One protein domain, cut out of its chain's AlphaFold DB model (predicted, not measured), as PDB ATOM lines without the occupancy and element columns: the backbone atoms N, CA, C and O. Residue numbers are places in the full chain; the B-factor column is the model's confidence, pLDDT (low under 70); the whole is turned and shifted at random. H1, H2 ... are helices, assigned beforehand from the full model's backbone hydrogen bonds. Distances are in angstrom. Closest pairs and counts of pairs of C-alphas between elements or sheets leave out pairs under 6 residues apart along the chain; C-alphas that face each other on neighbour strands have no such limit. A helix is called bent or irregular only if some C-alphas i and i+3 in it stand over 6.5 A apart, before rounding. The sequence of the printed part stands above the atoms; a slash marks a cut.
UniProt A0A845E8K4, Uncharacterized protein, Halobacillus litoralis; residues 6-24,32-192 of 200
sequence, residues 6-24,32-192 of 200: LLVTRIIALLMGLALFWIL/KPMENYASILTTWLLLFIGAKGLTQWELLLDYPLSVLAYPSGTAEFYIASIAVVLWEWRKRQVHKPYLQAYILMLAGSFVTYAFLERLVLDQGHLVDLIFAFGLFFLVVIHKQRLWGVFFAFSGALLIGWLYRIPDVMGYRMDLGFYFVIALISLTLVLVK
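This is residues 6 to 24 and 32 to 192 of the 200 residues of an uncharacterized protein of Halobacillus litoralis (UniProt A0A845E8K4). H6, H7 and H8 form an up-and-down bundle, each running against the one before it, and H9 folds back alongside H8. H1 crosses H6, while H2 and H5 make a crossed pair that meets H6 through one end of H2; the short H3 and H4 form a small head at the far end of H2. The printed part has 180 residues with nine named helices, H1 to H9 in order along the chain, and no named strand: the class is all helix. It is compact, with a radius of gyration of the C-alphas of 16.3 A and spans of 50 by 41 by 32 A.

Begin at H1, residues 6 to 24: it touches H6, residues 96 to 120, at a steep tilt of 50 degrees, and the closest C-alphas, those of Gly 17 and Ser 109, are 4.1 A apart. H6 is the hub, touching four helices. Next, H2, residues 32 to 55, touches H6 with residues 33 to 37 alone, the closest C-alphas being those of Pro 33 and Tyr 98, 5.7 A apart. H2 touches H5, residues 74 to 91, at a steep tilt of 48 degrees, opposite ways; look at the closest C-alphas, those of Phe 48 and Ala 80, 4.7 A apart. H3, residues 57 to 62, and H4, residues 64 to 69, touch only at the corner, with the C-alphas of Leu 60 and Val 67 closest at 5.9 A. H6 and H7, residues 126 to 141, form a helical hairpin at a shallow tilt of 32 degrees, closest at the C-alphas of Val 111 and Ala 132, 4.6 A apart. H7 and H8, residues 145 to 162, form another at 22 degrees, closest at the C-alphas of Leu 138 and Gly 148, 4.5 A apart. H8 and H9, residues 175 to 192, form a third at 27 degrees, closest at the C-alphas of Phe 150 and Ala 182, 4.8 A apart. H6 and H9 are apart. Every O i to N i+4 pair is within hydrogen-bond range in H1, H2, H3, H5, H7, H8 and H9; in H6 it is 19 of 21, and in H4 0 of 2, beside 2 of 3 O i to N i+3 pairs.

Find C-alpha 6 at (135.518, 150.331, 147.273), where H1 begins its 26.4 A. H2 then spans 33.9 A and H5 25.6 A. H6 starts from C-alpha 96 at (115.919, 159.363, 171.055) and spans 36.4 A; it is only just irregular, with C-alphas 97 and 100 6.9 A apart. H7 spans 22.4 A, H8 26.0 A and H9 26.5 A, ending at C-alpha 192, (109.640, 152.955, 174.254).

The C-alphas of Asp 62 and Lys 143, the two farthest apart, are 50.8 A from each other. Residues 25 to 31 are not printed, and C-alphas 24 and 32 are 15.1 A apart across this cut. Look to residues 163 to 174 for the long link, H8 to H9; in it residues 167 to 168 pair with 171 to 172, antiparallel. Residues 89 to 95, of which 89 to 91 belong to H5, stand free. The mean pLDDT of the printed part is 90.8, and residues 92 to 97 are under 70.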
ATOM      1  N   LEU A   6     136.466 150.583 146.185       87.12
ATOM      2  CA  LEU A   6     135.518 150.331 147.273       87.12
ATOM      3  C   LEU A   6     135.402 151.502 148.259       87.12
ATOM      4  O   LEU A   6     134.312 151.780 148.754       87.12
ATOM      5  N   LEU A   7     136.500 152.208 148.545       86.19
ATOM      6  CA  LEU A   7     136.484 153.372 149.432       86.19
ATOM      7  C   LEU A   7     135.704 154.521 148.791       86.19
ATOM      8  O   LEU A   7     134.857 155.126 149.447       86.19
ATOM      9  N   VAL A   8     135.938 154.777 147.502       90.25
ATOM     10  CA  VAL A   8     135.203 155.795 146.739       90.25
ATOM     11  C   VAL A   8     133.709 155.464 146.717       90.25
ATOM     12  O   VAL A   8     132.887 156.321 147.041       90.25
ATOM     13  N   THR A   9     133.353 154.203 146.456       92.50
ATOM     14  CA  THR A   9     131.959 153.737 146.472       92.50
ATOM     15  C   THR A   9     131.294 153.931 147.835       92.50
ATOM     16  O   THR A   9     130.155 154.396 147.896       92.50
ATOM     17  N   ARG A  10     131.993 153.653 148.946       91.94
ATOM     18  CA  ARG A  10     131.479 153.902 150.308       91.94
ATOM     19  C   ARG A  10     131.201 155.381 150.552       91.94
ATOM     20  O   ARG A  10     130.148 155.714 151.088       91.94
ATOM     21  N   ILE A  11     132.110 156.269 150.144       91.44
ATOM     22  CA  ILE A  11     131.921 157.720 150.294       91.44
ATOM     23  C   ILE A  11     130.691 158.176 149.506       91.44
ATOM     24  O   ILE A  11     129.824 158.847 150.067       91.44
ATOM     25  N   ILE A  12     130.572 157.772 148.239       94.88
ATOM     26  CA  ILE A  12     129.415 158.118 147.400       94.88
ATOM     27  C   ILE A  12     128.123 157.592 148.034       94.88
ATOM     28  O   ILE A  12     127.150 158.334 148.151       94.88
ATOM     29  N   ALA A  13     128.113 156.349 148.514       95.94
ATOM     30  CA  ALA A  13     126.951 155.759 149.167       95.94
ATOM     31  C   ALA A  13     126.539 156.506 150.449       95.94
ATOM     32  O   ALA A  13     125.348 156.712 150.702       95.94
ATOM     33  N   LEU A  14     127.499 156.971 151.251       93.06
ATOM     34  CA  LEU A  14     127.228 157.797 152.432       93.06
ATOM     35  C   LEU A  14     126.597 159.146 152.057       93.06
ATOM     36  O   LEU A  14     125.602 159.547 152.666       93.06
ATOM     37  N   LEU A  15     127.117 159.809 151.021       93.94
ATOM     38  CA  LEU A  15     126.563 161.067 150.507       93.94
ATOM     39  C   LEU A  15     125.162 160.882 149.910       93.94
ATOM     40  O   LEU A  15     124.274 161.706 150.131       93.94
ATOM     41  N   MET A  16     124.925 159.778 149.207       95.31
ATOM     42  CA  MET A  16     123.613 159.457 148.648       95.31
ATOM     43  C   MET A  16     122.592 159.102 149.729       95.31
ATOM     44  O   MET A  16     121.450 159.543 149.647       95.31
ATOM     45  N   GLY A  17     122.982 158.389 150.790       92.94
ATOM     46  CA  GLY A  17     122.100 158.154 151.941       92.94
ATOM     47  C   GLY A  17     121.684 159.453 152.639       92.94
ATOM     48  O   GLY A  17     120.523 159.614 153.023       92.94
ATOM     49  N   LEU A  18     122.599 160.424 152.723       91.56
ATOM     50  CA  LEU A  18     122.299 161.789 153.163       91.56
ATOM     51  C   LEU A  18     121.307 162.498 152.230       91.56
ATOM     52  O   LEU A  18     120.338 163.093 152.706       91.56
ATOM     53  N   ALA A  19     121.513 162.410 150.914       92.25
ATOM     54  CA  ALA A  19     120.607 162.988 149.923       92.25
ATOM     55  C   ALA A  19     119.205 162.353 149.979       92.25
ATOM     56  O   ALA A  19     118.200 163.064 149.977       92.25
ATOM     57  N   LEU A  20     119.114 161.029 150.124       92.25
ATOM     58  CA  LEU A  20     117.846 160.313 150.290       92.25
ATOM     59  C   LEU A  20     117.114 160.749 151.558       92.25
ATOM     60  O   LEU A  20     115.914 161.016 151.518       92.25
ATOM     61  N   PHE A  21     117.827 160.892 152.678       90.69
ATOM     62  CA  PHE A  21     117.237 161.460 153.887       90.69
ATOM     63  C   PHE A  21     116.721 162.884 153.655       90.69
ATOM     64  O   PHE A  21     115.619 163.210 154.098       90.69
ATOM     65  N   TRP A  22     117.481 163.728 152.949       89.44
ATOM     66  CA  TRP A  22     117.050 165.089 152.627       89.44
ATOM     67  C   TRP A  22     115.739 165.102 151.845       89.44
ATOM     68  O   TRP A  22     114.865 165.918 152.140       89.44
ATOM     69  N   ILE A  23     115.589 164.205 150.870       90.88
ATOM     70  CA  ILE A  23     114.391 164.100 150.028       90.88
ATOM     71  C   ILE A  23     113.198 163.586 150.844       90.88
ATOM     72  O   ILE A  23     112.113 164.157 150.768       90.88
ATOM     73  N   LEU A  24     113.402 162.549 151.659       88.38
ATOM     74  CA  LEU A  24     112.329 161.850 152.376       88.38
ATOM     75  C   LEU A  24     111.921 162.509 153.704       88.38
ATOM     76  O   LEU A  24     110.859 162.201 154.245       88.38
ATOM     77  N   LYS A  32     119.176 169.867 162.016       84.81
ATOM     78  CA  LYS A  32     119.774 169.314 163.239       84.81
ATOM     79  C   LYS A  32     120.106 167.812 163.145       84.81
ATOM     80  O   LYS A  32     121.202 167.431 163.552       84.81
ATOM     81  N   PRO A  33     119.238 166.932 162.603       85.81
ATOM     82  CA  PRO A  33     119.591 165.532 162.380       85.81
ATOM     83  C   PRO A  33     120.766 165.343 161.425       85.81
ATOM     84  O   PRO A  33     121.577 164.456 161.664       85.81
ATOM     85  N   MET A  34     120.890 166.173 160.388       84.19
ATOM     86  CA  MET A  34     122.012 166.087 159.450       84.19
ATOM     87  C   MET A  34     123.327 166.534 160.060       84.19
ATOM     88  O   MET A  34     124.312 165.822 159.924       84.19
ATOM     89  N   GLU A  35     123.343 167.668 160.762       86.69
ATOM     90  CA  GLU A  35     124.529 168.120 161.497       86.69
ATOM     91  C   GLU A  35     124.978 167.049 162.489       86.69
ATOM     92  O   GLU A  35     126.159 166.712 162.573       86.69
ATOM     93  N   ASN A  36     124.023 166.436 163.193       85.56
ATOM     94  CA  ASN A  36     124.346 165.360 164.110       85.56
ATOM     95  C   ASN A  36     124.821 164.091 163.392       85.56
ATOM     96  O   ASN A  36     125.714 163.430 163.907       85.56
ATOM     97  N   TYR A  37     124.249 163.733 162.241       85.19
ATOM     98  CA  TYR A  37     124.713 162.578 161.473       85.19
ATOM     99  C   TYR A  37     126.114 162.807 160.931       85.19
ATOM    100  O   TYR A  37     126.957 161.940 161.096       85.19
ATOM    101  N   ALA A  38     126.390 163.981 160.360       87.38
ATOM    102  CA  ALA A  38     127.728 164.360 159.931       87.38
ATOM    103  C   ALA A  38     128.706 164.303 161.112       87.38
ATOM    104  O   ALA A  38     129.771 163.714 160.990       87.38
ATOM    105  N   SER A  39     128.316 164.808 162.289       89.00
ATOM    106  CA  SER A  39     129.131 164.699 163.503       89.00
ATOM    107  C   SER A  39     129.398 163.245 163.906       89.00
ATOM    108  O   SER A  39     130.531 162.930 164.263       89.00
ATOM    109  N   ILE A  40     128.393 162.365 163.874       88.44
ATOM    110  CA  ILE A  40     128.556 160.943 164.215       88.44
ATOM    111  C   ILE A  40     129.399 160.235 163.163       88.44
ATOM    112  O   ILE A  40     130.277 159.465 163.524       88.44
ATOM    113  N   LEU A  41     129.176 160.517 161.882       88.75
ATOM    114  CA  LEU A  41     129.921 159.934 160.775       88.75
ATOM    115  C   LEU A  41     131.393 160.340 160.830       88.75
ATOM    116  O   LEU A  41     132.259 159.484 160.698       88.75
ATOM    117  N   THR A  42     131.688 161.614 161.095       90.69
ATOM    118  CA  THR A  42     133.059 162.089 161.316       90.69
ATOM    119  C   THR A  42     133.673 161.422 162.541       90.69
ATOM    120  O   THR A  42     134.805 160.956 162.476       90.69
ATOM    121  N   THR A  43     132.925 161.310 163.644       91.31
ATOM    122  CA  THR A  43     133.397 160.621 164.858       91.31
ATOM    123  C   THR A  43     133.697 159.149 164.570       91.31
ATOM    124  O   THR A  43     134.747 158.648 164.958       91.31
ATOM    125  N   TRP A  44     132.814 158.471 163.836       91.81
ATOM    126  CA  TRP A  44     132.996 157.093 163.399       91.81
ATOM    127  C   TRP A  44     134.211 156.945 162.498       91.81
ATOM    128  O   TRP A  44     135.020 156.062 162.738       91.81
ATOM    129  N   LEU A  45     134.395 157.837 161.526       91.38
ATOM    130  CA  LEU A  45     135.535 157.815 160.613       91.38
ATOM    131  C   LEU A  45     136.860 158.014 161.361       91.38
ATOM    132  O   LEU A  45     137.812 157.280 161.111       91.38
ATOM    133  N   LEU A  46     136.917 158.950 162.313       93.56
ATOM    134  CA  LEU A  46     138.102 159.162 163.152       93.56
ATOM    135  C   LEU A  46     138.402 157.939 164.027       93.56
ATOM    136  O   LEU A  46     139.544 157.485 164.076       93.56
ATOM    137  N   LEU A  47     137.383 157.372 164.676       94.31
ATOM    138  CA  LEU A  47     137.537 156.164 165.490       94.31
ATOM    139  C   LEU A  47     137.889 154.938 164.645       94.31
ATOM    140  O   LEU A  47     138.636 154.085 165.103       94.31
ATOM    141  N   PHE A  48     137.410 154.869 163.407       91.94
ATOM    142  CA  PHE A  48     137.736 153.815 162.454       91.94
ATOM    143  C   PHE A  48     139.188 153.886 161.986       91.94
ATOM    144  O   PHE A  48     139.874 152.866 161.961       91.94
ATOM    145  N   ILE A  49     139.693 155.086 161.689       91.69
ATOM    146  CA  ILE A  49     141.121 155.297 161.419       91.69
ATOM    147  C   ILE A  49     141.956 154.935 162.655       91.69
ATOM    148  O   ILE A  49     142.973 154.256 162.527       91.69
ATOM    149  N   GLY A  50     141.513 155.322 163.853       93.94
ATOM    150  CA  GLY A  50     142.165 154.922 165.103       93.94
ATOM    151  C   GLY A  50     142.193 153.402 165.291       93.94
ATOM    152  O   GLY A  50     143.241 152.837 165.588       93.94
ATOM    153  N   ALA A  51     141.071 152.722 165.045       94.62
ATOM    154  CA  ALA A  51     140.963 151.267 165.125       94.62
ATOM    155  C   ALA A  51     141.878 150.556 164.115       94.62
ATOM    156  O   ALA A  51     142.496 149.548 164.457       94.62
ATOM    157  N   LYS A  52     142.032 151.103 162.902       91.62
ATOM    158  CA  LYS A  52     143.054 150.645 161.949       91.62
ATOM    159  C   LYS A  52     144.464 150.771 162.508       91.62
ATOM    160  O   LYS A  52     145.231 149.823 162.423       91.62
ATOM    161  N   GLY A  53     144.795 151.917 163.100       92.62
ATOM    162  CA  GLY A  53     146.103 152.119 163.726       92.62
ATOM    163  C   GLY A  53     146.384 151.116 164.846       92.62
ATOM    164  O   GLY A  53     147.501 150.628 164.959       92.62
ATOM    165  N   LEU A  54     145.366 150.764 165.638       93.94
ATOM    166  CA  LEU A  54     145.493 149.776 166.715       93.94
ATOM    167  C   LEU A  54     145.652 148.342 166.198       93.94
ATOM    168  O   LEU A  54     146.430 147.573 166.749       93.94
ATOM    169  N   THR A  55     144.904 147.970 165.159       93.88
ATOM    170  CA  THR A  55     144.930 146.607 164.599       93.88
ATOM    171  C   THR A  55     146.143 146.354 163.709       93.88
ATOM    172  O   THR A  55     146.603 145.221 163.624       93.88
ATOM    173  N   GLN A  56     146.684 147.398 163.082       93.19
ATOM    174  CA  GLN A  56     147.861 147.352 162.214       93.19
ATOM    175  C   GLN A  56     149.034 148.109 162.853       93.19
ATOM    176  O   GLN A  56     149.699 148.906 162.193       93.19
ATOM    177  N   TRP A  57     149.262 147.898 164.155       92.75
ATOM    178  CA  TRP A  57     150.241 148.666 164.934       92.75
ATOM    179  C   TRP A  57     151.661 148.586 164.361       92.75
ATOM    180  O   TRP A  57     152.343 149.603 164.274       92.75
ATOM    181  N   GLU A  58     152.077 147.405 163.902       93.38
ATOM    182  CA  GLU A  58     153.382 147.207 163.257       93.38
ATOM    183  C   GLU A  58     153.513 148.075 161.994       93.38
ATOM    184  O   GLU A  58     154.436 148.877 161.869       93.38
ATOM    185  N   LEU A  59     152.510 148.022 161.107       91.50
ATOM    186  CA  LEU A  59     152.483 148.821 159.881       91.50
ATOM    187  C   LEU A  59     152.418 150.331 160.161       91.50
ATOM    188  O   LEU A  59     152.923 151.119 159.365       91.50
ATOM    189  N   LEU A  60     151.789 150.750 161.264       92.94
ATOM    190  CA  LEU A  60     151.692 152.158 161.651       92.94
ATOM    191  C   LEU A  60     153.054 152.749 162.015       92.94
ATOM    192  O   LEU A  60     153.316 153.902 161.669       92.94
ATOM    193  N   LEU A  61     153.895 151.975 162.704       94.00
ATOM    194  CA  LEU A  61     155.234 152.405 163.100       94.00
ATOM    195  C   LEU A  61     156.176 152.482 161.897       94.00
ATOM    196  O   LEU A  61     156.923 153.453 161.777       94.00
ATOM    197  N   ASP A  62     156.088 151.512 160.989       95.19
ATOM    198  CA  ASP A  62     156.981 151.444 159.830       95.19
ATOM    199  C   ASP A  62     156.540 152.383 158.697       95.19
ATOM    200  O   ASP A  62     157.350 153.087 158.090       95.19
ATOM    201  N   TYR A  63     155.235 152.417 158.403       93.31
ATOM    202  CA  TYR A  63     154.662 153.124 157.257       93.31
ATOM    203  C   TYR A  63     153.304 153.759 157.606       93.31
ATOM    204  O   TYR A  63     152.252 153.295 157.147       93.31
ATOM    205  N   PRO A  64     153.283 154.885 158.343       88.38
ATOM    206  CA  PRO A  64     152.048 155.460 158.882       88.38
ATOM    207  C   PRO A  64     151.018 155.829 157.804       88.38
ATOM    208  O   PRO A  64     149.813 155.672 158.002       88.38
ATOM    209  N   LEU A  65     151.470 156.272 156.627       88.38
ATOM    210  CA  LEU A  65     150.578 156.588 155.504       88.38
ATOM    211  C   LEU A  65     149.973 155.337 154.847       88.38
ATOM    212  O   LEU A  65     148.872 155.407 154.299       88.38
ATOM    213  N   SER A  66     150.652 154.190 154.920       87.12
ATOM    214  CA  SER A  66     150.182 152.930 154.333       87.12
ATOM    215  C   SER A  66     149.008 152.335 155.104       87.12
ATOM    216  O   SER A  66     148.138 151.720 154.491       87.12
ATOM    217  N   VAL A  67     148.907 152.582 156.415       86.81
ATOM    218  CA  VAL A  67     147.770 152.132 157.242       86.81
ATOM    219  C   VAL A  67     146.437 152.678 156.726       86.81
ATOM    220  O   VAL A  67     145.424 151.977 156.729       86.81
ATOM    221  N   LEU A  68     146.425 153.912 156.213       82.81
ATOM    222  CA  LEU A  68     145.212 154.515 155.653       82.81
ATOM    223  C   LEU A  68     144.754 153.806 154.371       82.81
ATOM    224  O   LEU A  68     143.549 153.665 154.147       82.81
ATOM    225  N   ALA A  69     145.706 153.336 153.563       82.62
ATOM    226  CA  ALA A  69     145.457 152.613 152.319       82.62
ATOM    227  C   ALA A  69     145.243 151.104 152.525       82.62
ATOM    228  O   ALA A  69     144.703 150.442 151.637       82.62
ATOM    229  N   TYR A  70     145.648 150.555 153.673       82.44
ATOM    230  CA  TYR A  70     145.472 149.140 153.979       82.44
ATOM    231  C   TYR A  70     143.975 148.790 154.000       82.44
ATOM    232  O   TYR A  70     143.188 149.549 154.582       82.44
ATOM    233  N   PRO A  71     143.539 147.698 153.345       81.75
ATOM    234  CA  PRO A  71     142.134 147.313 153.331       81.75
ATOM    235  C   PRO A  71     141.654 147.084 154.763       81.75
ATOM    236  O   PRO A  71     142.270 146.354 155.529       81.75
ATOM    237  N   SER A  72     140.566 147.746 155.140       81.94
ATOM    238  CA  SER A  72     140.024 147.602 156.488       81.94
ATOM    239  C   SER A  72     139.272 146.285 156.632       81.94
ATOM    240  O   SER A  72     138.490 145.928 155.745       81.94
ATOM    241  N   GLY A  73     139.445 145.622 157.770       88.00
ATOM    242  CA  GLY A  73     138.692 144.435 158.141       88.00
ATOM    243  C   GLY A  73     137.410 144.717 158.931       88.00
ATOM    244  O   GLY A  73     136.996 145.855 159.183       88.00
ATOM    245  N   THR A  74     136.759 143.621 159.316       90.12
ATOM    246  CA  THR A  74     135.542 143.605 160.139       90.12
ATOM    247  C   THR A  74     135.823 144.012 161.590       90.12
ATOM    248  O   THR A  74     134.988 144.656 162.225       90.12
ATOM    249  N   ALA A  75     137.015 143.707 162.114       92.00
ATOM    250  CA  ALA A  75     137.391 144.032 163.489       92.00
ATOM    251  C   ALA A  75     137.431 145.550 163.723       92.00
ATOM    252  O   ALA A  75     136.860 146.055 164.689       92.00
ATOM    253  N   GLU A  76     138.032 146.295 162.800       93.00
ATOM    254  CA  GLU A  76     138.118 147.752 162.825       93.00
ATOM    255  C   GLU A  76     136.726 148.379 162.758       93.00
ATOM    256  O   GLU A  76     136.440 149.345 163.467       93.00
ATOM    257  N   PHE A  77     135.833 147.789 161.958       91.56
ATOM    258  CA  PHE A  77     134.435 148.202 161.887       91.56
ATOM    259  C   PHE A  77     133.722 148.009 163.233       91.56
ATOM    260  O   PHE A  77     133.022 148.921 163.685       91.56
ATOM    261  N   TYR A  78     133.907 146.862 163.896       92.31
ATOM    262  CA  TYR A  78     133.320 146.593 165.214       92.31
ATOM    263  C   TYR A  78     133.854 147.535 166.285       92.31
ATOM    264  O   TYR A  78     133.056 148.166 166.983       92.31
ATOM    265  N   ILE A  79     135.175 147.698 166.374       93.69
ATOM    266  CA  ILE A  79     135.817 148.591 167.346       93.69
ATOM    267  C   ILE A  79     135.300 150.021 167.166       93.69
ATOM    268  O   ILE A  79     134.843 150.633 168.131       93.69
ATOM    269  N   ALA A  80     135.296 150.535 165.934       93.44
ATOM    270  CA  ALA A  80     134.819 151.885 165.646       93.44
ATOM    271  C   ALA A  80     133.338 152.061 165.992       93.44
ATOM    272  O   ALA A  80     132.956 153.048 166.617       93.44
ATOM    273  N   SER A  81     132.498 151.093 165.623       90.25
ATOM    274  CA  SER A  81     131.056 151.161 165.870       90.25
ATOM    275  C   SER A  81     130.737 151.145 167.365       90.25
ATOM    276  O   SER A  81     129.957 151.974 167.833       90.25
ATOM    277  N   ILE A  82     131.381 150.263 168.135       91.06
ATOM    278  CA  ILE A  82     131.227 150.205 169.595       91.06
ATOM    279  C   ILE A  82     131.735 151.500 170.234       91.06
ATOM    280  O   ILE A  82     131.032 152.098 171.048       91.06
ATOM    281  N   ALA A  83     132.919 151.974 169.838       92.81
ATOM    282  CA  ALA A  83     133.504 153.199 170.375       92.81
ATOM    283  C   ALA A  83     132.615 154.426 170.116       92.81
ATOM    284  O   ALA A  83     132.420 155.236 171.020       92.81
ATOM    285  N   VAL A  84     132.008 154.536 168.929       91.19
ATOM    286  CA  VAL A  84     131.038 155.600 168.618       91.19
ATOM    287  C   VAL A  84     129.814 155.513 169.508       91.19
ATOM    288  O   VAL A  84     129.380 156.535 170.036       91.19
ATOM    289  N   VAL A  85     129.251 154.316 169.689       86.69
ATOM    290  CA  VAL A  85     128.077 154.132 170.549       86.69
ATOM    291  C   VAL A  85     128.400 154.562 171.979       86.69
ATOM    292  O   VAL A  85     127.640 155.338 172.550       86.69
ATOM    293  N   LEU A  86     129.538 154.138 172.534       89.12
ATOM    294  CA  LEU A  86     129.976 154.530 173.879       89.12
ATOM    295  C   LEU A  86     130.229 156.040 173.992       89.12
ATOM    296  O   LEU A  86     129.825 156.672 174.972       89.12
ATOM    297  N   TRP A  87     130.863 156.631 172.979       89.50
ATOM    298  CA  TRP A  87     131.146 158.063 172.922       89.50
ATOM    299  C   TRP A  87     129.865 158.901 172.892       89.50
ATOM    300  O   TRP A  87     129.678 159.807 173.709       89.50
ATOM    301  N   GLU A  88     128.946 158.574 171.985       85.75
ATOM    302  CA  GLU A  88     127.671 159.274 171.842       85.75
ATOM    303  C   GLU A  88     126.748 159.029 173.038       85.75
ATOM    304  O   GLU A  88     126.030 159.943 173.456       85.75
ATOM    305  N   TRP A  89     126.810 157.837 173.643       82.88
ATOM    306  CA  TRP A  89     126.095 157.527 174.878       82.88
ATOM    307  C   TRP A  89     126.514 158.464 176.010       82.88
ATOM    308  O   TRP A  89     125.651 159.030 176.677       82.88
ATOM    309  N   ARG A  90     127.823 158.685 176.186       84.12
ATOM    310  CA  ARG A  90     128.369 159.583 177.214       84.12
ATOM    311  C   ARG A  90     128.075 161.059 176.933       84.12
ATOM    312  O   ARG A  90     127.865 161.827 177.868       84.12
ATOM    313  N   LYS A  91     128.104 161.472 175.662       79.12
ATOM    314  CA  LYS A  91     128.040 162.888 175.264       79.12
ATOM    315  C   LYS A  91     126.625 163.465 175.251       79.12
ATOM    316  O   LYS A  91     126.453 164.653 175.517       79.12
ATOM    317  N   ARG A  92     125.608 162.681 174.887       68.56
ATOM    318  CA  ARG A  92     124.231 163.185 174.732       68.56
ATOM    319  C   ARG A  92     123.385 162.768 175.933       68.56
ATOM    320  O   ARG A  92     123.545 161.669 176.425       68.56
ATOM    321  N   GLN A  93     122.477 163.625 176.405       59.22
ATOM    322  CA  GLN A  93     121.442 163.237 177.385       59.22
ATOM    323  C   GLN A  93     120.084 162.930 176.728       59.22
ATOM    324  O   GLN A  93     119.191 162.372 177.357       59.22
ATOM    325  N   VAL A  94     119.919 163.268 175.442       58.78
ATOM    326  CA  VAL A  94     118.677 163.057 174.683       58.78
ATOM    327  C   VAL A  94     118.999 162.333 173.372       58.78
ATOM    328  O   VAL A  94     119.212 162.952 172.330       58.78
ATOM    329  N   HIS A  95     119.063 161.001 173.420       63.69
ATOM    330  CA  HIS A  95     119.483 160.150 172.288       63.69
ATOM    331  C   HIS A  95     118.345 159.799 171.319       63.69
ATOM    332  O   HIS A  95     118.583 159.428 170.172       63.69
ATOM    333  N   LYS A  96     117.088 159.919 171.760       63.78
ATOM    334  CA  LYS A  96     115.919 159.363 171.055       63.78
ATOM    335  C   LYS A  96     115.489 160.069 169.751       63.78
ATOM    336  O   LYS A  96     115.103 159.341 168.835       63.78
ATOM    337  N   PRO A  97     115.523 161.411 169.598       66.44
ATOM    338  CA  PRO A  97     114.908 162.050 168.428       66.44
ATOM    339  C   PRO A  97     115.700 161.853 167.125       66.44
ATOM    340  O   PRO A  97     115.115 161.911 166.050       66.44
ATOM    341  N   TYR A  98     117.003 161.557 167.190       75.94
ATOM    342  CA  TYR A  98     117.843 161.458 165.986       75.94
ATOM    343  C   TYR A  98     118.071 160.029 165.493       75.94
ATOM    344  O   TYR A  98     118.404 159.836 164.326       75.94
ATOM    345  N   LEU A  99     117.826 159.021 166.337       83.19
ATOM    346  CA  LEU A  99     118.062 157.617 165.991       83.19
ATOM    347  C   LEU A  99     117.302 157.195 164.726       83.19
ATOM    348  O   LEU A  99     117.846 156.517 163.861       83.19
ATOM    349  N   GLN A 100     116.053 157.640 164.583       85.44
ATOM    350  CA  GLN A 100     115.256 157.336 163.397       85.44
ATOM    351  C   GLN A 100     115.855 157.949 162.128       85.44
ATOM    352  O   GLN A 100     115.872 157.294 161.086       85.44
ATOM    353  N   ALA A 101     116.350 159.187 162.200       87.25
ATOM    354  CA  ALA A 101     117.008 159.846 161.076       87.25
ATOM    355  C   ALA A 101     118.261 159.075 160.640       87.25
ATOM    356  O   ALA A 101     118.418 158.810 159.451       87.25
ATOM    357  N   TYR A 102     119.073 158.620 161.599       88.12
ATOM    358  CA  TYR A 102     120.279 157.835 161.318       88.12
ATOM    359  C   TYR A 102     119.974 156.498 160.666       88.12
ATOM    360  O   TYR A 102     120.634 156.140 159.700       88.12
ATOM    361  N   ILE A 103     118.948 155.789 161.140       91.62
ATOM    362  CA  ILE A 103     118.529 154.519 160.539       91.62
ATOM    363  C   ILE A 103     118.165 154.714 159.062       91.62
ATOM    364  O   ILE A 103     118.564 153.909 158.229       91.62
ATOM    365  N   LEU A 104     117.449 155.792 158.724       91.75
ATOM    366  CA  LEU A 104     117.092 156.072 157.331       91.75
ATOM    367  C   LEU A 104     118.314 156.424 156.476       91.75
ATOM    368  O   LEU A 104     118.430 155.917 155.366       91.75
ATOM    369  N   MET A 105     119.221 157.262 156.987       92.50
ATOM    370  CA  MET A 105     120.454 157.607 156.270       92.50
ATOM    371  C   MET A 105     121.319 156.366 156.037       92.50
ATOM    372  O   MET A 105     121.717 156.123 154.905       92.50
ATOM    373  N   LEU A 106     121.534 155.542 157.070       92.94
ATOM    374  CA  LEU A 106     122.305 154.301 156.967       92.94
ATOM    375  C   LEU A 106     121.667 153.313 155.995       92.94
ATOM    376  O   LEU A 106     122.368 152.771 155.148       92.94
ATOM    377  N   ALA A 107     120.350 153.112 156.063       95.38
ATOM    378  CA  ALA A 107     119.656 152.234 155.129       95.38
ATOM    379  C   ALA A 107     119.763 152.747 153.680       95.38
ATOM    380  O   ALA A 107     120.025 151.964 152.770       95.38
ATOM    381  N   GLY A 108     119.632 154.063 153.472       95.94
ATOM    382  CA  GLY A 108     119.837 154.706 152.170       95.94
ATOM    383  C   GLY A 108     121.273 154.555 151.657       95.94
ATOM    384  O   GLY A 108     121.501 154.322 150.469       95.94
ATOM    385  N   SER A 109     122.250 154.624 152.557       96.19
ATOM    386  CA  SER A 109     123.643 154.353 152.227       96.19
ATOM    387  C   SER A 109     123.861 152.883 151.877       96.19
ATOM    388  O   SER A 109     124.521 152.607 150.883       96.19
ATOM    389  N   PHE A 110     123.297 151.934 152.629       96.25
ATOM    390  CA  PHE A 110     123.466 150.495 152.381       96.25
ATOM    391  C   PHE A 110     122.919 150.098 151.016       96.25
ATOM    392  O   PHE A 110     123.622 149.439 150.253       96.25
ATOM    393  N   VAL A 111     121.707 150.549 150.676       97.25
ATOM    394  CA  VAL A 111     121.116 150.238 149.369       97.25
ATOM    395  C   VAL A 111     121.911 150.867 148.230       97.25
ATOM    396  O   VAL A 111     122.169 150.202 147.232       97.25
ATOM    397  N   THR A 112     122.386 152.106 148.401       97.12
ATOM    398  CA  THR A 112     123.216 152.757 147.380       97.12
ATOM    399  C   THR A 112     124.547 152.035 147.203       97.12
ATOM    400  O   THR A 112     124.986 151.836 146.076       97.12
ATOM    401  N   TYR A 113     125.187 151.622 148.298       96.81
ATOM    402  CA  TYR A 113     126.444 150.886 148.237       96.81
ATOM    403  C   TYR A 113     126.277 149.560 147.500       96.81
ATOM    404  O   TYR A 113     126.989 149.334 146.529       96.81
ATOM    405  N   ALA A 114     125.313 148.729 147.909       96.06
ATOM    406  CA  ALA A 114     125.074 147.430 147.280       96.06
ATOM    407  C   ALA A 114     124.728 147.577 145.788       96.06
ATOM    408  O   ALA A 114     125.155 146.780 144.956       96.06
ATOM    409  N   PHE A 115     123.990 148.632 145.431       96.31
ATOM    410  CA  PHE A 115     123.661 148.945 144.044       96.31
ATOM    411  C   PHE A 115     124.895 149.357 143.229       96.31
ATOM    412  O   PHE A 115     125.100 148.842 142.131       96.31
ATOM    413  N   LEU A 116     125.739 150.248 143.761       96.25
ATOM    414  CA  LEU A 116     126.971 150.679 143.094       96.25
ATOM    415  C   LEU A 116     127.998 149.549 142.996       96.25
ATOM    416  O   LEU A 116     128.633 149.394 141.959       96.25
ATOM    417  N   GLU A 117     128.160 148.750 144.045       95.00
ATOM    418  CA  GLU A 117     129.043 147.585 144.038       95.00
ATOM    419  C   GLU A 117     128.636 146.602 142.934       95.00
ATOM    420  O   GLU A 117     129.482 146.176 142.144       95.00
ATOM    421  N   ARG A 118     127.331 146.332 142.799       94.00
ATOM    422  CA  ARG A 118     126.827 145.415 141.777       94.00
ATOM    423  C   ARG A 118     126.888 145.971 140.362       94.00
ATOM    424  O   ARG A 118     127.237 145.235 139.449       94.00
ATOM    425  N   LEU A 119     126.522 147.235 140.158       94.38
ATOM    426  CA  LEU A 119     126.397 147.804 138.810       94.38
ATOM    427  C   LEU A 119     127.675 148.440 138.274       94.38
ATOM    428  O   LEU A 119     127.881 148.437 137.066       94.38
ATOM    429  N   VAL A 120     128.498 149.029 139.142       93.81
ATOM    430  CA  VAL A 120     129.701 149.766 138.726       93.81
ATOM    431  C   VAL A 120     130.939 148.889 138.823       93.81
ATOM    432  O   VAL A 120     131.801 148.963 137.954       93.81
ATOM    433  N   LEU A 121     131.044 148.075 139.875       91.38
ATOM    434  CA  LEU A 121     132.227 147.241 140.105       91.38
ATOM    435  C   LEU A 121     132.057 145.801 139.603       91.38
ATOM    436  O   LEU A 121     133.035 145.062 139.618       91.38
ATOM    437  N   ASP A 122     130.846 145.414 139.182       91.69
ATOM    438  CA  ASP A 122     130.454 144.024 138.884       91.69
ATOM    439  C   ASP A 122     130.851 143.051 140.014       91.69
ATOM    440  O   ASP A 122     131.279 141.914 139.808       91.69
ATOM    441  N   GLN A 123     130.742 143.537 141.253       89.88
ATOM    442  CA  GLN A 123     131.092 142.831 142.485       89.88
ATOM    443  C   GLN A 123     129.856 142.662 143.379       89.88
ATOM    444  O   GLN A 123     128.750 143.086 143.041       89.88
ATOM    445  N   GLY A 124     130.031 141.998 144.522       88.69
ATOM    446  CA  GLY A 124     128.965 141.769 145.495       88.69
ATOM    447  C   GLY A 124     127.991 140.653 145.107       88.69
ATOM    448  O   GLY A 124     127.961 140.160 143.972       88.69
ATOM    449  N   HIS A 125     127.187 140.220 146.077       93.25
ATOM    450  CA  HIS A 125     126.221 139.145 145.896       93.25
ATOM    451  C   HIS A 125     124.791 139.673 145.857       93.25
ATOM    452  O   HIS A 125     124.425 140.665 146.481       93.25
ATOM    453  N   LEU A 126     123.933 138.949 145.137       94.31
ATOM    454  CA  LEU A 126     122.518 139.297 145.016       94.31
ATOM    455  C   LEU A 126     121.807 139.308 146.383       94.31
ATOM    456  O   LEU A 126     120.894 140.101 146.594       94.31
ATOM    457  N   VAL A 127     122.272 138.485 147.330       94.88
ATOM    458  CA  VAL A 127     121.790 138.468 148.721       94.88
ATOM    459  C   VAL A 127     122.026 139.812 149.417       94.88
ATOM    460  O   VAL A 127     121.124 140.296 150.098       94.88
ATOM    461  N   ASP A 128     123.181 140.446 149.200       95.12
ATOM    462  CA  ASP A 128     123.539 141.736 149.809       95.12
ATOM    463  C   ASP A 128     122.612 142.842 149.294       95.12
ATOM    464  O   ASP A 128     122.089 143.653 150.062       95.12
ATOM    465  N   LEU A 129     122.336 142.817 147.987       95.94
ATOM    466  CA  LEU A 129     121.409 143.739 147.338       95.94
ATOM    467  C   LEU A 129     119.979 143.560 147.862       95.94
ATOM    468  O   LEU A 129     119.349 144.545 148.247       95.94
ATOM    469  N   ILE A 130     119.477 142.319 147.918       96.56
ATOM    470  CA  ILE A 130     118.146 142.016 148.468       96.56
ATOM    471  C   ILE A 130     118.051 142.488 149.917       96.56
ATOM    472  O   ILE A 130     117.069 143.134 150.284       96.56
ATOM    473  N   PHE A 131     119.060 142.193 150.736       97.00
ATOM    474  CA  PHE A 131     119.092 142.615 152.130       97.00
ATOM    475  C   PHE A 131     119.054 144.140 152.254       97.00
ATOM    476  O   PHE A 131     118.221 144.675 152.988       97.00
ATOM    477  N   ALA A 132     119.900 144.853 151.509       97.06
ATOM    478  CA  ALA A 132     119.977 146.306 151.567       97.06
ATOM    479  C   ALA A 132     118.669 146.977 151.105       97.06
ATOM    480  O   ALA A 132     118.181 147.897 151.767       97.06
ATOM    481  N   PHE A 133     118.059 146.482 150.023       96.81
ATOM    482  CA  PHE A 133     116.744 146.941 149.566       96.81
ATOM    483  C   PHE A 133     115.638 146.623 150.573       96.81
ATOM    484  O   PHE A 133     114.826 147.497 150.879       96.81
ATOM    485  N   GLY A 134     115.617 145.407 151.123       97.12
ATOM    486  CA  GLY A 134     114.646 144.988 152.131       97.12
ATOM    487  C   GLY A 134     114.724 145.846 153.392       97.12
ATOM    488  O   GLY A 134     113.701 146.346 153.861       97.12
ATOM    489  N   LEU A 135     115.936 146.100 153.894       97.06
ATOM    490  CA  LEU A 135     116.175 147.008 155.015       97.06
ATOM    491  C   LEU A 135     115.660 148.416 154.705       97.06
ATOM    492  O   LEU A 135     114.907 148.977 155.502       97.06
ATOM    493  N   PHE A 136     116.042 148.985 153.560       97.00
ATOM    494  CA  PHE A 136     115.617 150.327 153.168       97.00
ATOM    495  C   PHE A 136     114.094 150.439 153.072       97.00
ATOM    496  O   PHE A 136     113.500 151.330 153.680       97.00
ATOM    497  N   PHE A 137     113.450 149.497 152.388       96.62
ATOM    498  CA  PHE A 137     112.000 149.458 152.229       96.62
ATOM    499  C   PHE A 137     111.272 149.351 153.575       96.62
ATOM    500  O   PHE A 137     110.370 150.142 153.864       96.62
ATOM    501  N   LEU A 138     111.708 148.433 154.444       96.25
ATOM    502  CA  LEU A 138     111.135 148.256 155.779       96.25
ATOM    503  C   LEU A 138     111.281 149.518 156.637       96.25
ATOM    504  O   LEU A 138     110.337 149.891 157.337       96.25
ATOM    505  N   VAL A 139     112.430 150.193 156.562       93.94
ATOM    506  CA  VAL A 139     112.707 151.446 157.277       93.94
ATOM    507  C   VAL A 139     111.861 152.611 156.757       93.94
ATOM    508  O   VAL A 139     111.435 153.445 157.556       93.94
ATOM    509  N   VAL A 140     111.612 152.692 155.449       92.69
ATOM    510  CA  VAL A 140     110.807 153.767 154.846       92.69
ATOM    511  C   VAL A 140     109.322 153.598 155.168       92.69
ATOM    512  O   VAL A 140     108.667 154.577 155.525       92.69
ATOM    513  N   ILE A 141     108.793 152.374 155.091       92.88
ATOM    514  CA  ILE A 141     107.358 152.110 155.292       92.88
ATOM    515  C   ILE A 141     106.953 152.158 156.763       92.88
ATOM    516  O   ILE A 141     105.876 152.657 157.101       92.88
ATOM    517  N   HIS A 142     107.785 151.644 157.669       85.88
ATOM    518  CA  HIS A 142     107.398 151.570 159.072       85.88
ATOM    519  C   HIS A 142     107.522 152.933 159.755       85.88
ATOM    520  O   HIS A 142     108.620 153.452 159.966       85.88
ATOM    521  N   LYS A 143     106.390 153.455 160.255       82.00
ATOM    522  CA  LYS A 143     106.344 154.662 161.109       82.00
ATOM    523  C   LYS A 143     107.325 154.574 162.287       82.00
ATOM    524  O   LYS A 143     107.890 155.575 162.721       82.00
ATOM    525  N   GLN A 144     107.543 153.367 162.809       86.31
ATOM    526  CA  GLN A 144     108.599 153.068 163.771       86.31
ATOM    527  C   GLN A 144     109.745 152.323 163.080       86.31
ATOM    528  O   GLN A 144     109.779 151.097 163.074       86.31
ATOM    529  N   ARG A 145     110.715 153.077 162.553       89.88
ATOM    530  CA  ARG A 145     111.867 152.551 161.792       89.88
ATOM    531  C   ARG A 145     112.627 151.409 162.483       89.88
ATOM    532  O   ARG A 145     113.170 150.548 161.807       89.88
ATOM    533  N   LEU A 146     112.632 151.375 163.819       91.62
ATOM    534  CA  LEU A 146     113.272 150.312 164.605       91.62
ATOM    535  C   LEU A 146     112.644 148.926 164.394       91.62
ATOM    536  O   LEU A 146     113.378 147.947 164.405       91.62
ATOM    537  N   TRP A 147     111.330 148.834 164.154       93.81
ATOM    538  CA  TRP A 147     110.708 147.564 163.763       93.81
ATOM    539  C   TRP A 147     111.236 147.088 162.412       93.81
ATOM    540  O   TRP A 147     111.540 145.912 162.254       93.81
ATOM    541  N   GLY A 148     111.410 148.013 161.461       94.44
ATOM    542  CA  GLY A 148     111.999 147.696 160.164       94.44
ATOM    543  C   GLY A 148     113.421 147.147 160.291       94.44
ATOM    544  O   GLY A 148     113.739 146.140 159.667       94.44
ATOM    545  N   VAL A 149     114.243 147.746 161.161       95.31
ATOM    546  CA  VAL A 149     115.584 147.227 161.491       95.31
ATOM    547  C   VAL A 149     115.491 145.835 162.115       95.31
ATOM    548  O   VAL A 149     116.156 144.922 161.644       95.31
ATOM    549  N   PHE A 150     114.639 145.640 163.124       96.50
ATOM    550  CA  PHE A 150     114.476 144.340 163.774       96.50
ATOM    551  C   PHE A 150     114.119 143.232 162.774       96.50
ATOM    552  O   PHE A 150     114.790 142.199 162.743       96.50
ATOM    553  N   PHE A 151     113.111 143.449 161.924       96.69
ATOM    554  CA  PHE A 151     112.686 142.453 160.941       96.69
ATOM    555  C   PHE A 151     113.743 142.206 159.865       96.69
ATOM    556  O   PHE A 151     114.002 141.052 159.535       96.69
ATOM    557  N   ALA A 152     114.395 143.257 159.360       96.81
ATOM    558  CA  ALA A 152     115.448 143.117 158.359       96.81
ATOM    559  C   ALA A 152     116.635 142.302 158.892       96.81
ATOM    560  O   ALA A 152     117.094 141.374 158.232       96.81
ATOM    561  N   PHE A 153     117.109 142.612 160.101       97.19
ATOM    562  CA  PHE A 153     118.257 141.930 160.701       97.19
ATOM    563  C   PHE A 153     117.910 140.521 161.199       97.19
ATOM    564  O   PHE A 153     118.741 139.625 161.087       97.19
ATOM    565  N   SER A 154     116.678 140.285 161.659       97.38
ATOM    566  CA  SER A 154     116.198 138.928 161.963       97.38
ATOM    567  C   SER A 154     116.085 138.080 160.694       97.38
ATOM    568  O   SER A 154     116.495 136.923 160.682       97.38
ATOM    569  N   GLY A 155     115.592 138.660 159.595       96.38
ATOM    570  CA  GLY A 155     115.562 138.007 158.286       96.38
ATOM    571  C   GLY A 155     116.964 137.687 157.767       96.38
ATOM    572  O   GLY A 155     117.209 136.571 157.324       96.38
ATOM    573  N   ALA A 156     117.907 138.625 157.896       96.25
ATOM    574  CA  ALA A 156     119.311 138.405 157.550       96.25
ATOM    575  C   ALA A 156     119.958 137.295 158.385       96.25
ATOM    576  O   ALA A 156     120.739 136.518 157.846       96.25
ATOM    577  N   LEU A 157     119.609 137.181 159.669       96.94
ATOM    578  CA  LEU A 157     120.067 136.093 160.532       96.94
ATOM    579  C   LEU A 157     119.555 134.735 160.035       96.94
ATOM    580  O   LEU A 157     120.339 133.796 159.920       96.94
ATOM    581  N   LEU A 158     118.269 134.640 159.682       96.19
ATOM    582  CA  LEU A 158     117.679 133.412 159.134       96.19
ATOM    583  C   LEU A 158     118.302 133.028 157.784       96.19
ATOM    584  O   LEU A 158     118.674 131.874 157.581       96.19
ATOM    585  N   ILE A 159     118.462 133.993 156.875       94.69
ATOM    586  CA  ILE A 159     119.106 133.775 155.570       94.69
ATOM    587  C   ILE A 159     120.582 133.403 155.752       94.69
ATOM    588  O   ILE A 159     121.079 132.505 155.075       94.69
ATOM    589  N   GLY A 160     121.271 134.061 156.685       94.12
ATOM    590  CA  GLY A 160     122.666 133.801 157.022       94.12
ATOM    591  C   GLY A 160     122.894 132.409 157.594       94.12
ATOM    592  O   GLY A 160     123.906 131.790 157.286       94.12
ATOM    593  N   TRP A 161     121.934 131.899 158.366       94.75
ATOM    594  CA  TRP A 161     121.960 130.536 158.890       94.75
ATOM    595  C   TRP A 161     121.727 129.475 157.807       94.75
ATOM    596  O   TRP A 161     122.338 128.412 157.844       94.75
ATOM    597  N   LEU A 162     120.831 129.746 156.853       95.31
ATOM    598  CA  LEU A 162     120.419 128.769 155.837       95.31
ATOM    599  C   LEU A 162     121.287 128.778 154.578       95.31
ATOM    600  O   LEU A 162     121.381 127.757 153.899       95.31
ATOM    601  N   TYR A 163     121.865 129.924 154.223       93.94
ATOM    602  CA  TYR A 163     122.515 130.102 152.930       93.94
ATOM    603  C   TYR A 163     123.796 130.925 153.012       93.94
ATOM    604  O   TYR A 163     124.893 130.383 152.893       93.94
ATOM    605  N   ARG A 164     123.671 132.245 153.167       94.50
ATOM    606  CA  ARG A 164     124.811 133.158 153.153       94.50
ATOM    607  C   ARG A 164     124.515 134.403 153.963       94.50
ATOM    608  O   ARG A 164     123.463 135.020 153.806       94.50
ATOM    609  N   ILE A 165     125.480 134.775 154.792       94.62
ATOM    610  CA  ILE A 165     125.425 135.996 155.583       94.62
ATOM    611  C   ILE A 165     125.619 137.189 154.635       94.62
ATOM    612  O   ILE A 165     126.597 137.179 153.882       94.62
ATOM    613  N   PRO A 166     124.701 138.174 154.624       95.62
ATOM    614  CA  PRO A 166     124.873 139.356 153.794       95.62
ATOM    615  C   PRO A 166     126.076 140.181 154.263       95.62
ATOM    616  O   PRO A 166     126.424 140.181 155.447       95.62
ATOM    617  N   ASP A 167     126.690 140.917 153.348       94.31
ATOM    618  CA  ASP A 167     127.742 141.879 153.668       94.31
ATOM    619  C   ASP A 167     127.129 143.257 153.972       94.31
ATOM    620  O   ASP A 167     126.108 143.666 153.414       94.31
ATOM    621  N   VAL A 168     127.763 144.017 154.866       92.31
ATOM    622  CA  VAL A 168     127.352 145.391 155.195       92.31
ATOM    623  C   VAL A 168     128.425 146.338 154.694       92.31
ATOM    624  O   VAL A 168     129.523 146.362 155.238       92.31
ATOM    625  N   MET A 169     128.127 147.145 153.671       91.38
ATOM    626  CA  MET A 169     129.105 148.086 153.094       91.38
ATOM    627  C   MET A 169     130.402 147.397 152.611       91.38
ATOM    628  O   MET A 169     131.499 147.964 152.705       91.38
ATOM    629  N   GLY A 170     130.286 146.153 152.132       90.50
ATOM    630  CA  GLY A 170     131.405 145.321 151.677       90.50
ATOM    631  C   GLY A 170     132.261 144.765 152.816       90.50
ATOM    632  O   GLY A 170     133.372 144.297 152.580       90.50
ATOM    633  N   TYR A 171     131.790 144.870 154.060       91.75
ATOM    634  CA  TYR A 171     132.381 144.191 155.205       91.75
ATOM    635  C   TYR A 171     131.627 142.892 155.462       91.75
ATOM    636  O   TYR A 171     130.404 142.898 155.633       91.75
ATOM    637  N   ARG A 172     132.384 141.797 155.534       92.50
ATOM    638  CA  ARG A 172     131.874 140.477 155.897       92.50
ATOM    639  C   ARG A 172     131.579 140.452 157.382       92.50
ATOM    640  O   ARG A 172     132.499 140.533 158.193       92.50
ATOM    641  N   MET A 173     130.304 140.390 157.725       94.19
ATOM    642  CA  MET A 173     129.864 140.412 159.115       94.19
ATOM    643  C   MET A 173     129.675 138.998 159.649       94.19
ATOM    644  O   MET A 173     129.193 138.119 158.938       94.19
ATOM    645  N   ASP A 174     129.981 138.801 160.926       94.75
ATOM    646  CA  ASP A 174     129.653 137.564 161.621       94.75
ATOM    647  C   ASP A 174     128.153 137.479 161.924       94.75
ATOM    648  O   ASP A 174     127.467 138.483 162.136       94.75
ATOM    649  N   LEU A 175     127.640 136.256 162.045       95.06
ATOM    650  CA  LEU A 175     126.243 135.982 162.408       95.06
ATOM    651  C   LEU A 175     125.843 136.663 163.735       95.06
ATOM    652  O   LEU A 175     124.730 137.177 163.877       95.06
ATOM    653  N   GLY A 176     126.785 136.741 164.683       93.94
ATOM    654  CA  GLY A 176     126.601 137.413 165.970       93.94
ATOM    655  C   GLY A 176     126.299 138.909 165.848       93.94
ATOM    656  O   GLY A 176     125.515 139.436 166.637       93.94
ATOM    657  N   PHE A 177     126.830 139.593 164.829       93.81
ATOM    658  CA  PHE A 177     126.528 141.006 164.586       93.81
ATOM    659  C   PHE A 177     125.036 141.212 164.312       93.81
ATOM    660  O   PHE A 177     124.397 142.062 164.937       93.81
ATOM    661  N   TYR A 178     124.451 140.389 163.439       95.56
ATOM    662  CA  TYR A 178     123.025 140.465 163.110       95.56
ATOM    663  C   TYR A 178     122.139 140.194 164.318       95.56
ATOM    664  O   TYR A 178     121.165 140.915 164.544       95.56
ATOM    665  N   PHE A 179     122.515 139.201 165.125       96.75
ATOM    666  CA  PHE A 179     121.822 138.875 166.365       96.75
ATOM    667  C   PHE A 179     121.822 140.054 167.346       96.75
ATOM    668  O   PHE A 179     120.769 140.436 167.857       96.75
ATOM    669  N   VAL A 180     122.982 140.682 167.563       94.75
ATOM    670  CA  VAL A 180     123.121 141.833 168.466       94.75
ATOM    671  C   VAL A 180     122.276 143.015 167.992       94.75
ATOM    672  O   VAL A 180     121.541 143.598 168.790       94.75
ATOM    673  N   ILE A 181     122.310 143.357 166.700       94.25
ATOM    674  CA  ILE A 181     121.507 144.467 166.161       94.25
ATOM    675  C   ILE A 181     120.002 144.172 166.262       94.25
ATOM    676  O   ILE A 181     119.223 145.057 166.638       94.25
ATOM    677  N   ALA A 182     119.575 142.936 165.991       96.00
ATOM    678  CA  ALA A 182     118.187 142.520 166.177       96.00
ATOM    679  C   ALA A 182     117.754 142.656 167.651       96.00
ATOM    680  O   ALA A 182     116.730 143.271 167.946       96.00
ATOM    681  N   LEU A 183     118.566 142.186 168.600       96.25
ATOM    682  CA  LEU A 183     118.253 142.254 170.031       96.25
ATOM    683  C   LEU A 183     118.209 143.701 170.548       96.25
ATOM    684  O   LEU A 183     117.272 144.083 171.257       96.25
ATOM    685  N   ILE A 184     119.174 144.540 170.154       92.56
ATOM    686  CA  ILE A 184     119.201 145.967 170.513       92.56
ATOM    687  C   ILE A 184     117.965 146.677 169.958       92.56
ATOM    688  O   ILE A 184     117.289 147.402 170.691       92.56
ATOM    689  N   SER A 185     117.643 146.471 168.678       92.81
ATOM    690  CA  SER A 185     116.481 147.118 168.055       92.81
ATOM    691  C   SER A 185     115.168 146.698 168.718       92.81
ATOM    692  O   SER A 185     114.355 147.572 169.031       92.81
ATOM    693  N   LEU A 186     114.995 145.412 169.041       94.44
ATOM    694  CA  LEU A 186     113.841 144.910 169.792       94.44
ATOM    695  C   LEU A 186     113.738 145.555 171.180       94.44
ATOM    696  O   LEU A 186     112.683 146.067 171.557       94.44
ATOM    697  N   THR A 187     114.842 145.595 171.924       92.44
ATOM    698  CA  THR A 187     114.877 146.172 173.277       92.44
ATOM    699  C   THR A 187     114.487 147.650 173.254       92.44
ATOM    700  O   THR A 187     113.640 148.089 174.034       92.44
ATOM    701  N   LEU A 188     115.033 148.427 172.312       89.00
ATOM    702  CA  LEU A 188     114.717 149.851 172.163       89.00
ATOM    703  C   LEU A 188     113.245 150.098 171.805       89.00
ATOM    704  O   LEU A 188     112.655 151.086 172.256       89.00
ATOM    705  N   VAL A 189     112.639 149.209 171.017       89.50
ATOM    706  CA  VAL A 189     111.207 149.253 170.694       89.50
ATOM    707  C   VAL A 189     110.354 148.998 171.937       89.50
ATOM    708  O   VAL A 189     109.421 149.761 172.202       89.50
ATOM    709  N   LEU A 190     110.675 147.963 172.715       89.88
ATOM    710  CA  LEU A 190     109.898 147.570 173.895       89.88
ATOM    711  C   LEU A 190     109.980 148.614 175.016       89.88
ATOM    712  O   LEU A 190     108.949 149.016 175.559       89.88
ATOM    713  N   VAL A 191     111.176 149.144 175.292       86.44
ATOM    714  CA  VAL A 191     111.386 150.198 176.304       86.44
ATOM    715  C   VAL A 191     110.589 151.462 175.966       86.44
ATOM    716  O   VAL A 191     110.057 152.126 176.857       86.44
ATOM    717  N   LYS A 192     110.448 151.803 174.678       71.38
ATOM    718  CA  LYS A 192     109.640 152.955 174.254       71.38
ATOM    719  C   LYS A 192     108.156 152.784 174.593       71.38
ATOM    720  O   LYS A 192     107.511 153.770 174.936       71.38
TER     721      LYS A 192